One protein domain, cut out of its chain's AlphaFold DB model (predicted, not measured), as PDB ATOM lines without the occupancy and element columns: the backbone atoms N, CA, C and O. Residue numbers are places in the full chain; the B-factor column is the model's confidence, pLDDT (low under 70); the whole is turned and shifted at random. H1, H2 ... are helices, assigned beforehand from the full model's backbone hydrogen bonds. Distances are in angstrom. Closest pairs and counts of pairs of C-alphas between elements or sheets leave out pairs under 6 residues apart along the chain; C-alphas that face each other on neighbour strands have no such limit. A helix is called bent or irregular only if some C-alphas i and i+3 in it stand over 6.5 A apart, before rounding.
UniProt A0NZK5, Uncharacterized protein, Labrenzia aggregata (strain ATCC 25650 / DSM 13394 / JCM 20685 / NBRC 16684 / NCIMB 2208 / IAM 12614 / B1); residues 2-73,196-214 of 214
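This is residues 2 to 73 and 196 to 214 of the 214 residues of an uncharacterized protein of Labrenzia aggregata (strain ATCC 25650 / DSM 13394 / JCM 20685 / NBRC 16684 / NCIMB 2208 / IAM 12614 / B1) (UniProt A0NZK5). Four helices stand round a middle of loops: H1 packs at a steep tilt on the first part of H4, the longest helix, while H2 and H3 lie near each other on the other side. Between these two pairs, two unnamed stretches run side by side for a short way, residues 40 to 41 with residues 66 to 67, and residues 209 to 214, at the far end of H4, stick out. The printed part has 91 residues, with four named helices in the order H1, H2, H3, H4 and no named strand; the class is all helix. The whole is compact, with a radius of gyration of the C-alphas of 12.6 A, and spans 30 by 29 by 25 A.

H4, residues 196 to 212, touches H1, residues 2 to 10, with residues 197 to 201 alone. The closest C-alphas of the two are those of Val 8 and Pro 197, 4.6 A apart. They run the same way at a steep tilt of 59 degrees. H2, residues 27 to 35, is apart from H4. H2 and H3, residues 50 to 60, are near each other, with 6 pairs of C-alphas within 10 A. H3 is apart from H1. Residues 40 to 41 pair with residues 66 to 67, parallel. In H1 and H2 every O i to N i+4 pair is within hydrogen-bond range; in H3 4 of 7 are, and in H4 12 of 13.

H4 is 25.0 A long and ends at C-alpha 212 (341.442, 507.655, 366.206). H1 begins at C-alpha 2 (347.504, 488.396, 385.795). H3, 14.1 A long, is only just irregular: C-alphas 53 and 56 are 6.51 A apart.

The C-alphas farthest apart, those of Pro 25 and Ala 213, are 35.5 A apart. The links H1 to H2 and H2 to H3 are long. Residues 74 to 195 are not printed, and C-alphas 73 and 196 are 13.5 A apart across this cut. The model's pLDDT is under 70 at residue 2 and residues 211 to 214.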
ATOM      1  N   ARG A   2     346.443 488.592 386.815       62.09
ATOM      2  CA  ARG A   2     347.504 488.396 385.795       62.09
ATOM      3  C   ARG A   2     347.130 487.395 384.683       62.09
ATOM      4  O   ARG A   2     347.432 487.666 383.526       62.09
ATOM      5  N   GLY A   3     346.425 486.308 385.019       83.31
ATOM      6  CA  GLY A   3     345.913 485.338 384.035       83.31
ATOM      7  C   GLY A   3     344.904 485.943 383.052       83.31
ATOM      8  O   GLY A   3     345.090 485.831 381.846       83.31
ATOM      9  N   LEU A   4     343.912 486.692 383.548       87.56
ATOM     10  CA  LEU A   4     342.923 487.371 382.702       87.56
ATOM     11  C   LEU A   4     343.586 488.358 381.729       87.56
ATOM     12  O   LEU A   4     343.298 488.346 380.540       87.56
ATOM     13  N   ALA A   5     344.527 489.176 382.207       88.94
ATOM     14  CA  ALA A   5     345.244 490.114 381.342       88.94
ATOM     15  C   ALA A   5     346.119 489.417 380.289       88.94
ATOM     16  O   ALA A   5     346.344 489.964 379.214       88.94
ATOM     17  N   GLN A   6     346.627 488.213 380.571       89.94
ATOM     18  CA  GLN A   6     347.297 487.394 379.564       89.94
ATOM     19  C   GLN A   6     346.319 486.912 378.490       89.94
ATOM     20  O   GLN A   6     346.593 487.120 377.317       89.94
ATOM     21  N   GLN A   7     345.160 486.386 378.881       93.25
ATOM     22  CA  GLN A   7     344.132 485.951 377.933       93.25
ATOM     23  C   GLN A   7     343.595 487.115 377.085       93.25
ATOM     24  O   GLN A   7     343.356 486.957 375.897       93.25
ATOM     25  N   VAL A   8     343.449 488.317 377.657       94.19
ATOM     26  CA  VAL A   8     343.053 489.521 376.898       94.19
ATOM     27  C   VAL A   8     344.105 489.889 375.844       94.19
ATOM     28  O   VAL A   8     343.740 490.279 374.737       94.19
ATOM     29  N   ARG A   9     345.407 489.731 376.143       92.06
ATOM     30  CA  ARG A   9     346.495 490.001 375.177       92.06
ATOM     31  C   ARG A   9     346.426 489.117 373.942       92.06
ATOM     32  O   ARG A   9     346.781 489.582 372.867       92.06
ATOM     33  N   GLU A  10     345.955 487.883 374.082       93.19
ATOM     34  CA  GLU A  10     345.802 486.957 372.954       93.19
ATOM     35  C   GLU A  10     344.808 487.485 371.905       93.19
ATOM     36  O   GLU A  10     344.938 487.173 370.725       93.19
ATOM     37  N   PHE A  11     343.863 488.344 372.307       93.69
ATOM     38  CA  PHE A  11     342.893 488.984 371.413       93.69
ATOM     39  C   PHE A  11     343.322 490.365 370.896       93.69
ATOM     40  O   PHE A  11     342.653 490.902 370.019       93.69
ATOM     41  N   LEU A  12     344.410 490.947 371.416       90.50
ATOM     42  CA  LEU A  12     344.909 492.276 371.036       90.50
ATOM     43  C   LEU A  12     346.406 492.223 370.683       90.50
ATOM     44  O   LEU A  12     347.231 492.793 371.409       90.50
ATOM     45  N   PRO A  13     346.785 491.539 369.583       77.00
ATOM     46  CA  PRO A  13     348.178 491.461 369.158       77.00
ATOM     47  C   PRO A  13     348.679 492.862 368.774       77.00
ATOM     48  O   PRO A  13     348.282 493.419 367.756       77.00
ATOM     49  N   GLY A  14     349.525 493.447 369.624       79.06
ATOM     50  CA  GLY A  14     350.077 494.800 369.463       79.06
ATOM     51  C   GLY A  14     349.730 495.774 370.595       79.06
ATOM     52  O   GLY A  14     350.386 496.801 370.727       79.06
ATOM     53  N   GLY A  15     348.755 495.447 371.450       80.50
ATOM     54  CA  GLY A  15     348.388 496.280 372.599       80.50
ATOM     55  C   GLY A  15     349.281 496.060 373.826       80.50
ATOM     56  O   GLY A  15     349.572 494.921 374.209       80.50
ATOM     57  N   SER A  16     349.664 497.140 374.516       89.31
ATOM     58  CA  SER A  16     350.338 497.056 375.820       89.31
ATOM     59  C   SER A  16     349.324 496.842 376.949       89.31
ATOM     60  O   SER A  16     348.959 497.756 377.680       89.31
ATOM     61  N   ILE A  17     348.851 495.606 377.118       92.50
ATOM     62  CA  ILE A  17     347.896 495.288 378.191       92.50
ATOM     63  C   ILE A  17     348.632 495.095 379.518       92.50
ATOM     64  O   ILE A  17     349.600 494.328 379.615       92.50
ATOM     65  N   ARG A  18     348.150 495.776 380.557       92.44
ATOM     66  CA  ARG A  18     348.609 495.655 381.945       92.44
ATOM     67  C   ARG A  18     347.426 495.361 382.861       92.44
ATOM     68  O   ARG A  18     346.272 495.541 382.493       92.44
ATOM     69  N   SER A  19     347.720 494.871 384.062       91.75
ATOM     70  CA  SER A  19     346.713 494.696 385.112       91.75
ATOM     71  C   SER A  19     347.240 495.238 386.423       91.75
ATOM     72  O   SER A  19     348.404 495.015 386.757       91.75
ATOM     73  N   ALA A  20     346.360 495.894 387.169       91.00
ATOM     74  CA  ALA A  20     346.622 496.408 388.498       91.00
ATOM     75  C   ALA A  20     345.482 496.004 389.436       91.00
ATOM     76  O   ALA A  20     344.346 495.814 389.007       91.00
ATOM     77  N   THR A  21     345.794 495.877 390.723       86.44
ATOM     78  CA  THR A  21     344.794 495.800 391.791       86.44
ATOM     79  C   THR A  21     344.935 497.040 392.657       86.44
ATOM     80  O   THR A  21     346.053 497.424 392.997       86.44
ATOM     81  N   LEU A  22     343.815 497.666 393.025       82.88
ATOM     82  CA  LEU A  22     343.834 498.867 393.863       82.88
ATOM     83  C   LEU A  22     344.303 498.583 395.296       82.88
ATOM     84  O   LEU A  22     344.728 499.511 395.974       82.88
ATOM     85  N   ALA A  23     344.271 497.318 395.727       81.56
ATOM     86  CA  ALA A  23     344.759 496.895 397.038       81.56
ATOM     87  C   ALA A  23     346.295 496.896 397.145       81.56
ATOM     88  O   ALA A  23     346.828 496.921 398.250       81.56
ATOM     89  N   ALA A  24     347.012 496.844 396.017       84.12
ATOM     90  CA  ALA A  24     348.469 496.852 396.009       84.12
ATOM     91  C   ALA A  24     348.993 498.290 395.836       84.12
ATOM     92  O   ALA A  24     348.646 498.939 394.838       84.12
ATOM     93  N   PRO A  25     349.855 498.780 396.750       83.75
ATOM     94  CA  PRO A  25     350.495 500.085 396.615       83.75
ATOM     95  C   PRO A  25     351.216 500.236 395.270       83.75
ATOM     96  O   PRO A  25     351.855 499.297 394.775       83.75
ATOM     97  N   ASP A  26     351.048 501.410 394.657       88.06
ATOM     98  CA  ASP A  26     351.644 501.847 393.384       88.06
ATOM     99  C   ASP A  26     351.400 500.920 392.178       88.06
ATOM    100  O   ASP A  26     352.034 501.041 391.131       88.06
ATOM    101  N   ALA A  27     350.509 499.928 392.300       90.94
ATOM    102  CA  ALA A  27     350.283 498.961 391.231       90.94
ATOM    103  C   ALA A  27     349.572 499.581 390.028       90.94
ATOM    104  O   ALA A  27     349.855 499.181 388.902       90.94
ATOM    105  N   LEU A  28     348.661 500.530 390.271       90.94
ATOM    106  CA  LEU A  28     347.999 501.280 389.208       90.94
ATOM    107  C   LEU A  28     349.004 502.184 388.501       90.94
ATOM    108  O   LEU A  28     349.124 502.094 387.289       90.94
ATOM    109  N   ASP A  29     349.777 502.954 389.261       90.44
ATOM    110  CA  ASP A  29     350.729 503.936 388.738       90.44
ATOM    111  C   ASP A  29     351.779 503.250 387.845       90.44
ATOM    112  O   ASP A  29     351.888 503.556 386.660       90.44
ATOM    113  N   ARG A  30     352.397 502.161 388.331       90.88
ATOM    114  CA  ARG A  30     353.295 501.323 387.512       90.88
ATOM    115  C   ARG A  30     352.623 500.739 386.266       90.88
ATOM    116  O   ARG A  30     353.290 500.501 385.262       90.88
ATOM    117  N   ALA A  31     351.337 500.397 386.338       92.62
ATOM    118  CA  ALA A  31     350.625 499.842 385.190       92.62
ATOM    119  C   ALA A  31     350.343 500.908 384.126       92.62
ATOM    120  O   ALA A  31     350.429 500.576 382.945       92.62
ATOM    121  N   LEU A  32     350.044 502.145 384.536       92.12
ATOM    122  CA  LEU A  32     349.861 503.286 383.641       92.12
ATOM    123  C   LEU A  32     351.177 503.632 382.936       92.12
ATOM    124  O   LEU A  32     351.202 503.658 381.708       92.12
ATOM    125  N   ASP A  33     352.282 503.738 383.681       89.88
ATOM    126  CA  ASP A  33     353.612 504.019 383.117       89.88
ATOM    127  C   ASP A  33     354.018 502.999 382.039       89.88
ATOM    128  O   ASP A  33     354.591 503.337 381.004       89.88
ATOM    129  N   LEU A  34     353.701 501.719 382.262       90.56
ATOM    130  CA  LEU A  34     354.026 500.638 381.332       90.56
ATOM    131  C   LEU A  34     353.023 500.477 380.178       90.56
ATOM    132  O   LEU A  34     353.309 499.722 379.238       90.56
ATOM    133  N   ALA A  35     351.836 501.079 380.271       88.12
ATOM    134  CA  ALA A  35     350.814 501.017 379.229       88.12
ATOM    135  C   ALA A  35     351.127 501.984 378.074       88.12
ATOM    136  O   ALA A  35     350.816 501.653 376.931       88.12
ATOM    137  N   GLY A  36     351.831 503.086 378.353       85.12
ATOM    138  CA  GLY A  36     352.221 504.095 377.366       85.12
ATOM    139  C   GLY A  36     351.352 505.357 377.442       85.12
ATOM    140  O   GLY A  36     350.668 505.552 378.447       85.12
ATOM    141  N   PRO A  37     351.401 506.232 376.418       85.44
ATOM    142  CA  PRO A  37     350.616 507.468 376.401       85.44
ATOM    143  C   PRO A  37     349.109 507.175 376.339       85.44
ATOM    144  O   PRO A  37     348.699 506.184 375.739       85.44
ATOM    145  N   GLU A  38     348.313 508.039 376.976       90.06
ATOM    146  CA  GLU A  38     346.836 508.016 376.973       90.06
ATOM    147  C   GLU A  38     346.207 506.631 377.269       90.06
ATOM    148  O   GLU A  38     345.370 506.123 376.516       90.06
ATOM    149  N   PRO A  39     346.596 505.952 378.367       93.19
ATOM    150  CA  PRO A  39     346.199 504.568 378.586       93.19
ATOM    151  C   PRO A  39     344.699 504.428 378.887       93.19
ATOM    152  O   PRO A  39     344.134 505.109 379.747       93.19
ATOM    153  N   LEU A  40     344.049 503.456 378.244       94.81
ATOM    154  CA  LEU A  40     342.674 503.071 378.565       94.81
ATOM    155  C   LEU A  40     342.632 502.218 379.839       94.81
ATOM    156  O   LEU A  40     343.257 501.159 379.924       94.81
ATOM    157  N   VAL A  41     341.825 502.636 380.812       95.38
ATOM    158  CA  VAL A  41     341.609 501.912 382.071       95.38
ATOM    159  C   VAL A  41     340.234 501.261 382.040       95.38
ATOM    160  O   VAL A  41     339.222 501.951 382.100       95.38
ATOM    161  N   PHE A  42     340.187 499.928 381.974       95.31
ATOM    162  CA  PHE A  42     338.943 499.150 382.027       95.31
ATOM    163  C   PHE A  42     338.693 498.608 383.448       95.31
ATOM    164  O   PHE A  42     339.391 497.682 383.875       95.31
ATOM    165  N   PRO A  43     337.720 499.150 384.210       94.12
ATOM    166  CA  PRO A  43     337.471 498.722 385.581       94.12
ATOM    167  C   PRO A  43     336.768 497.359 385.622       94.12
ATOM    168  O   PRO A  43     335.614 497.210 385.216       94.12
ATOM    169  N   VAL A  44     337.441 496.353 386.182       92.69
ATOM    170  CA  VAL A  44     336.873 495.014 386.395       92.69
ATOM    171  C   VAL A  44     336.068 495.011 387.702       92.69
ATOM    172  O   VAL A  44     336.505 494.479 388.716       92.69
ATOM    173  N   PHE A  45     334.906 495.666 387.693       89.88
ATOM    174  CA  PHE A  45     333.947 495.705 388.805       89.88
ATOM    175  C   PHE A  45     332.555 495.305 388.312       89.88
ATOM    176  O   PHE A  45     332.173 495.664 387.201       89.88
ATOM    177  N   MET A  46     331.787 494.590 389.140       89.50
ATOM    178  CA  MET A  46     330.425 494.133 388.798       89.50
ATOM    179  C   MET A  46     329.334 495.188 389.024       89.50
ATOM    180  O   MET A  46     328.198 495.009 388.595       89.50
ATOM    181  N   ALA A  47     329.678 496.298 389.667       84.25
ATOM    182  CA  ALA A  47     328.791 497.424 389.896       84.25
ATOM    183  C   ALA A  47     329.558 498.731 389.706       84.25
ATOM    184  O   ALA A  47     330.780 498.776 389.873       84.25
ATOM    185  N   GLU A  48     328.824 499.796 389.403       82.00
ATOM    186  CA  GLU A  48     329.353 501.145 389.546       82.00
ATOM    187  C   GLU A  48     328.996 501.712 390.915       82.00
ATOM    188  O   GLU A  48     327.914 501.473 391.456       82.00
ATOM    189  N   GLY A  49     329.921 502.474 391.481       77.38
ATOM    190  CA  GLY A  49     329.747 503.087 392.788       77.38
ATOM    191  C   GLY A  49     330.986 503.864 393.184       77.38
ATOM    192  O   GLY A  49     331.799 504.226 392.334       77.38
ATOM    193  N   TRP A  50     331.165 504.084 394.485       79.75
ATOM    194  CA  TRP A  50     332.260 504.904 395.006       79.75
ATOM    195  C   TRP A  50     333.646 504.494 394.473       79.75
ATOM    196  O   TRP A  50     334.444 505.356 394.111       79.75
ATOM    197  N   PHE A  51     333.924 503.191 394.336       81.19
ATOM    198  CA  PHE A  51     335.206 502.722 393.798       81.19
ATOM    199  C   PHE A  51     335.454 503.161 392.354       81.19
ATOM    200  O   PHE A  51     336.536 503.657 392.054       81.19
ATOM    201  N   THR A  52     334.477 502.997 391.461       81.81
ATOM    202  CA  THR A  52     334.644 503.346 390.044       81.81
ATOM    203  C   THR A  52     334.469 504.842 389.805       81.81
ATOM    204  O   THR A  52     335.164 505.400 388.971       81.81
ATOM    205  N   GLN A  53     333.584 505.514 390.539       85.25
ATOM    206  CA  GLN A  53     333.219 506.908 390.276       85.25
ATOM    207  C   GLN A  53     334.043 507.921 391.081       85.25
ATOM    208  O   GLN A  53     334.199 509.059 390.641       85.25
ATOM    209  N   THR A  54     334.587 507.534 392.238       84.56
ATOM    210  CA  THR A  54     335.329 508.441 393.129       84.56
ATOM    211  C   THR A  54     336.766 507.986 393.342       84.56
ATOM    212  O   THR A  54     337.683 508.749 393.055       84.56
ATOM    213  N   ALA A  55     336.989 506.760 393.821       86.00
ATOM    214  CA  ALA A  55     338.330 506.299 394.179       86.00
ATOM    215  C   ALA A  55     339.239 506.152 392.954       86.00
ATOM    216  O   ALA A  55     340.349 506.683 392.941       86.00
ATOM    217  N   LEU A  56     338.764 505.458 391.915       89.31
ATOM    218  CA  LEU A  56     339.513 505.276 390.676       89.31
ATOM    219  C   LEU A  56     339.682 506.612 389.946       89.31
ATOM    220  O   LEU A  56     340.814 507.003 389.690       89.31
ATOM    221  N   THR A  57     338.595 507.360 389.735       89.00
ATOM    222  CA  THR A  57     338.635 508.715 389.156       89.00
ATOM    223  C   THR A  57     339.639 509.623 389.870       89.00
ATOM    224  O   THR A  57     340.412 510.326 389.226       89.00
ATOM    225  N   GLY A  58     339.666 509.593 391.206       89.69
ATOM    226  CA  GLY A  58     340.594 510.380 392.013       89.69
ATOM    227  C   GLY A  58     342.055 509.983 391.802       89.69
ATOM    228  O   GLY A  58     342.904 510.864 391.723       89.69
ATOM    229  N   ARG A  59     342.347 508.683 391.658       88.25
ATOM    230  CA  ARG A  59     343.703 508.188 391.360       88.25
ATOM    231  C   ARG A  59     344.157 508.478 389.933       88.25
ATOM    232  O   ARG A  59     345.347 508.625 389.712       88.25
ATOM    233  N   LEU A  60     343.230 508.554 388.981       91.75
ATOM    234  CA  LEU A  60     343.542 508.893 387.590       91.75
ATOM    235  C   LEU A  60     343.658 510.409 387.365       91.75
ATOM    236  O   LEU A  60     344.092 510.847 386.299       91.75
ATOM    237  N   LYS A  61     343.288 511.230 388.354       90.69
ATOM    238  CA  LYS A  61     343.359 512.689 388.257       90.69
ATOM    239  C   LYS A  61     344.807 513.144 388.051       90.69
ATOM    240  O   LYS A  61     345.664 512.888 388.889       90.69
ATOM    241  N   GLY A  62     345.043 513.888 386.972       88.19
ATOM    242  CA  GLY A  62     346.380 514.367 386.602       88.19
ATOM    243  C   GLY A  62     347.185 513.381 385.751       88.19
ATOM    244  O   GLY A  62     348.338 513.665 385.452       88.19
ATOM    245  N   THR A  63     346.583 512.258 385.356       91.44
ATOM    246  CA  THR A  63     347.111 511.353 384.328       91.44
ATOM    247  C   THR A  63     346.338 511.550 383.025       91.44
ATOM    248  O   THR A  63     345.180 511.970 383.061       91.44
ATOM    249  N   ASP A  64     346.930 511.164 381.897       91.31
ATOM    250  CA  ASP A  64     346.238 511.120 380.598       91.31
ATOM    251  C   ASP A  64     345.380 509.848 380.434       91.31
ATOM    252  O   ASP A  64     344.888 509.528 379.354       91.31
ATOM    253  N   ALA A  65     345.215 509.069 381.507       93.81
ATOM    254  CA  ALA A  65     344.488 507.817 381.467       93.81
ATOM    255  C   ALA A  65     342.981 508.046 381.316       93.81
ATOM    256  O   ALA A  65     342.369 508.826 382.051       93.81
ATOM    257  N   ARG A  66     342.345 507.274 380.432       93.12
ATOM    258  CA  ARG A  66     340.904 507.367 380.196       93.12
ATOM    259  C   ARG A  66     340.176 506.169 380.781       93.12
ATOM    260  O   ARG A  66     340.342 505.030 380.341       93.12
ATOM    261  N   GLN A  67     339.330 506.432 381.769       94.56
ATOM    262  CA  GLN A  67     338.516 505.402 382.396       94.56
ATOM    263  C   GLN A  67     337.328 505.008 381.508       94.56
ATOM    264  O   GLN A  67     336.539 505.854 381.090       94.56
ATOM    265  N   LEU A  68     337.179 503.708 381.258       95.06
ATOM    266  CA  LEU A  68     336.020 503.114 380.595       95.06
ATOM    267  C   LEU A  68     334.922 502.746 381.612       95.06
ATOM    268  O   LEU A  68     335.207 502.626 382.808       95.06
ATOM    269  N   PRO A  69     333.674 502.524 381.160       93.00
ATOM    270  CA  PRO A  69     332.624 501.944 381.994       93.00
ATOM    271  C   PRO A  69     333.045 500.611 382.625       93.00
ATOM    272  O   PRO A  69     333.803 499.841 382.029       93.00
ATOM    273  N   ALA A  70     332.536 500.327 383.825       93.00
ATOM    274  CA  ALA A  70     332.865 499.095 384.535       93.00
ATOM    275  C   ALA A  70     332.287 497.844 383.847       93.00
ATOM    276  O   ALA A  70     331.215 497.890 383.243       93.00
ATOM    277  N   LEU A  71     332.964 496.700 384.013       94.19
ATOM    278  CA  LEU A  71     332.554 495.412 383.438       94.19
ATOM    279  C   LEU A  71     331.074 495.084 383.679       94.19
ATOM    280  O   LEU A  71     330.368 494.712 382.745       94.19
ATOM    281  N   GLY A  72     330.599 495.223 384.916       91.81
ATOM    282  CA  GLY A  72     329.258 494.803 385.321       91.81
ATOM    283  C   GLY A  72     328.114 495.568 384.666       91.81
ATOM    284  O   GLY A  72     326.984 495.089 384.682       91.81
ATOM    285  N   ILE A  73     328.399 496.728 384.069       92.00
ATOM    286  CA  ILE A  73     327.421 497.506 383.301       92.00
ATOM    287  C   ILE A  73     327.674 497.444 381.792       92.00
ATOM    288  O   ILE A  73     327.054 498.185 381.028       92.00
ATOM    289  N   MET A 196     334.916 486.078 378.628       96.94
ATOM    290  CA  MET A 196     335.319 487.280 379.356       96.94
ATOM    291  C   MET A 196     336.557 487.976 378.769       96.94
ATOM    292  O   MET A 196     336.499 489.189 378.553       96.94
ATOM    293  N   PRO A 197     337.654 487.268 378.421       96.19
ATOM    294  CA  PRO A 197     338.826 487.932 377.853       96.19
ATOM    295  C   PRO A 197     338.518 488.620 376.517       96.19
ATOM    296  O   PRO A 197     338.943 489.751 376.283       96.19
ATOM    297  N   LYS A 198     337.711 487.972 375.665       96.75
ATOM    298  CA  LYS A 198     337.293 488.533 374.375       96.75
ATOM    299  C   LYS A 198     336.385 489.752 374.550       96.75
ATOM    300  O   LYS A 198     336.546 490.726 373.821       96.75
ATOM    301  N   LEU A 199     335.467 489.728 375.519       97.25
ATOM    302  CA  LEU A 199     334.612 490.875 375.842       97.25
ATOM    303  C   LEU A 199     335.451 492.109 376.205       97.25
ATOM    304  O   LEU A 199     335.254 493.178 375.629       97.25
ATOM    305  N   ILE A 200     336.411 491.943 377.117       96.25
ATOM    306  CA  ILE A 200     337.300 493.026 377.562       96.25
ATOM    307  C   ILE A 200     338.149 493.539 376.393       96.25
ATOM    308  O   ILE A 200     338.263 494.749 376.200       96.25
ATOM    309  N   ALA A 201     338.700 492.635 375.578       95.75
ATOM    310  CA  ALA A 201     339.474 492.999 374.396       95.75
ATOM    311  C   ALA A 201     338.663 493.858 373.412       95.75
ATOM    312  O   ALA A 201     339.115 494.929 373.009       95.75
ATOM    313  N   CYS A 202     337.437 493.441 373.079       95.31
ATOM    314  CA  CYS A 202     336.556 494.195 372.187       95.31
ATOM    315  C   CYS A 202     336.167 495.570 372.756       95.31
ATOM    316  O   CYS A 202     336.038 496.529 371.990       95.31
ATOM    317  N   ALA A 203     335.984 495.683 374.076       95.19
ATOM    318  CA  ALA A 203     335.682 496.953 374.733       95.19
ATOM    319  C   ALA A 203     336.856 497.942 374.623       95.19
ATOM    320  O   ALA A 203     336.657 499.090 374.220       95.19
ATOM    321  N   LEU A 204     338.078 497.478 374.911       94.06
ATOM    322  CA  LEU A 204     339.307 498.265 374.778       94.06
ATOM    323  C   LEU A 204     339.538 498.705 373.326       94.06
ATOM    324  O   LEU A 204     339.739 499.887 373.057       94.06
ATOM    325  N   GLU A 205     339.434 497.777 372.377       92.88
ATOM    326  CA  GLU A 205     339.636 498.059 370.954       92.88
ATOM    327  C   GLU A 205     338.611 499.071 370.412       92.88
ATOM    328  O   GLU A 205     338.955 499.999 369.679       92.88
ATOM    329  N   SER A 206     337.342 498.928 370.804       91.31
ATOM    330  CA  SER A 206     336.279 499.848 370.387       91.31
ATOM    331  C   SER A 206     336.483 501.255 370.938       91.31
ATOM    332  O   SER A 206     336.199 502.229 370.239       91.31
ATOM    333  N   ALA A 207     336.976 501.376 372.170       90.25
ATOM    334  CA  ALA A 207     337.288 502.663 372.776       90.25
ATOM    335  C   ALA A 207     338.491 503.348 372.106       90.25
ATOM    336  O   ALA A 207     338.444 504.560 371.899       90.25
ATOM    337  N   ASN A 208     339.509 502.574 371.717       86.81
ATOM    338  CA  ASN A 208     340.687 503.064 370.999       86.81
ATOM    339  C   ASN A 208     340.349 503.527 369.567       86.81
ATOM    340  O   ASN A 208     340.828 504.552 369.097       86.81
ATOM    341  N   ARG A 209     339.461 502.816 368.852       84.31
ATOM    342  CA  ARG A 209     339.016 503.243 367.508       84.31
ATOM    343  C   ARG A 209     338.212 504.541 367.515       84.31
ATOM    344  O   ARG A 209     338.341 505.331 366.589       84.31
ATOM    345  N   LYS A 210     337.357 504.739 368.524       73.56
ATOM    346  CA  LYS A 210     336.557 505.969 368.659       73.56
ATOM    347  C   LYS A 210     337.421 507.213 368.850       73.56
ATOM    348  O   LYS A 210     336.965 508.298 368.537       73.56
ATOM    349  N   GLU A 211     338.629 507.041 369.369       67.94
ATOM    350  CA  GLU A 211     339.610 508.104 369.557       67.94
ATOM    351  C   GLU A 211     340.350 508.432 368.265       67.94
ATOM    352  O   GLU A 211     340.382 509.587 367.877       67.94
ATOM    353  N   LEU A 212     340.819 507.426 367.520       64.44
ATOM    354  CA  LEU A 212     341.442 507.655 366.206       64.44
ATOM    355  C   LEU A 212     340.501 508.302 365.173       64.44
ATOM    356  O   LEU A 212     340.963 508.792 364.145       64.44
ATOM    357  N   ALA A 213     339.189 508.233 365.404       56.44
ATOM    358  CA  ALA A 213     338.162 508.794 364.533       56.44
ATOM    359  C   ALA A 213     337.612 510.157 365.003       56.44
ATOM    360  O   ALA A 213     336.780 510.721 364.290       56.44
ATOM    361  N   ALA A 214     338.007 510.636 366.188       54.19
ATOM    362  CA  ALA A 214     337.581 511.912 366.773       54.19
ATOM    363  C   ALA A 214     338.622 513.011 366.514       54.19
ATOM    364  O   ALA A 214     338.189 514.174 366.355       54.19
TER     365      ALA A 214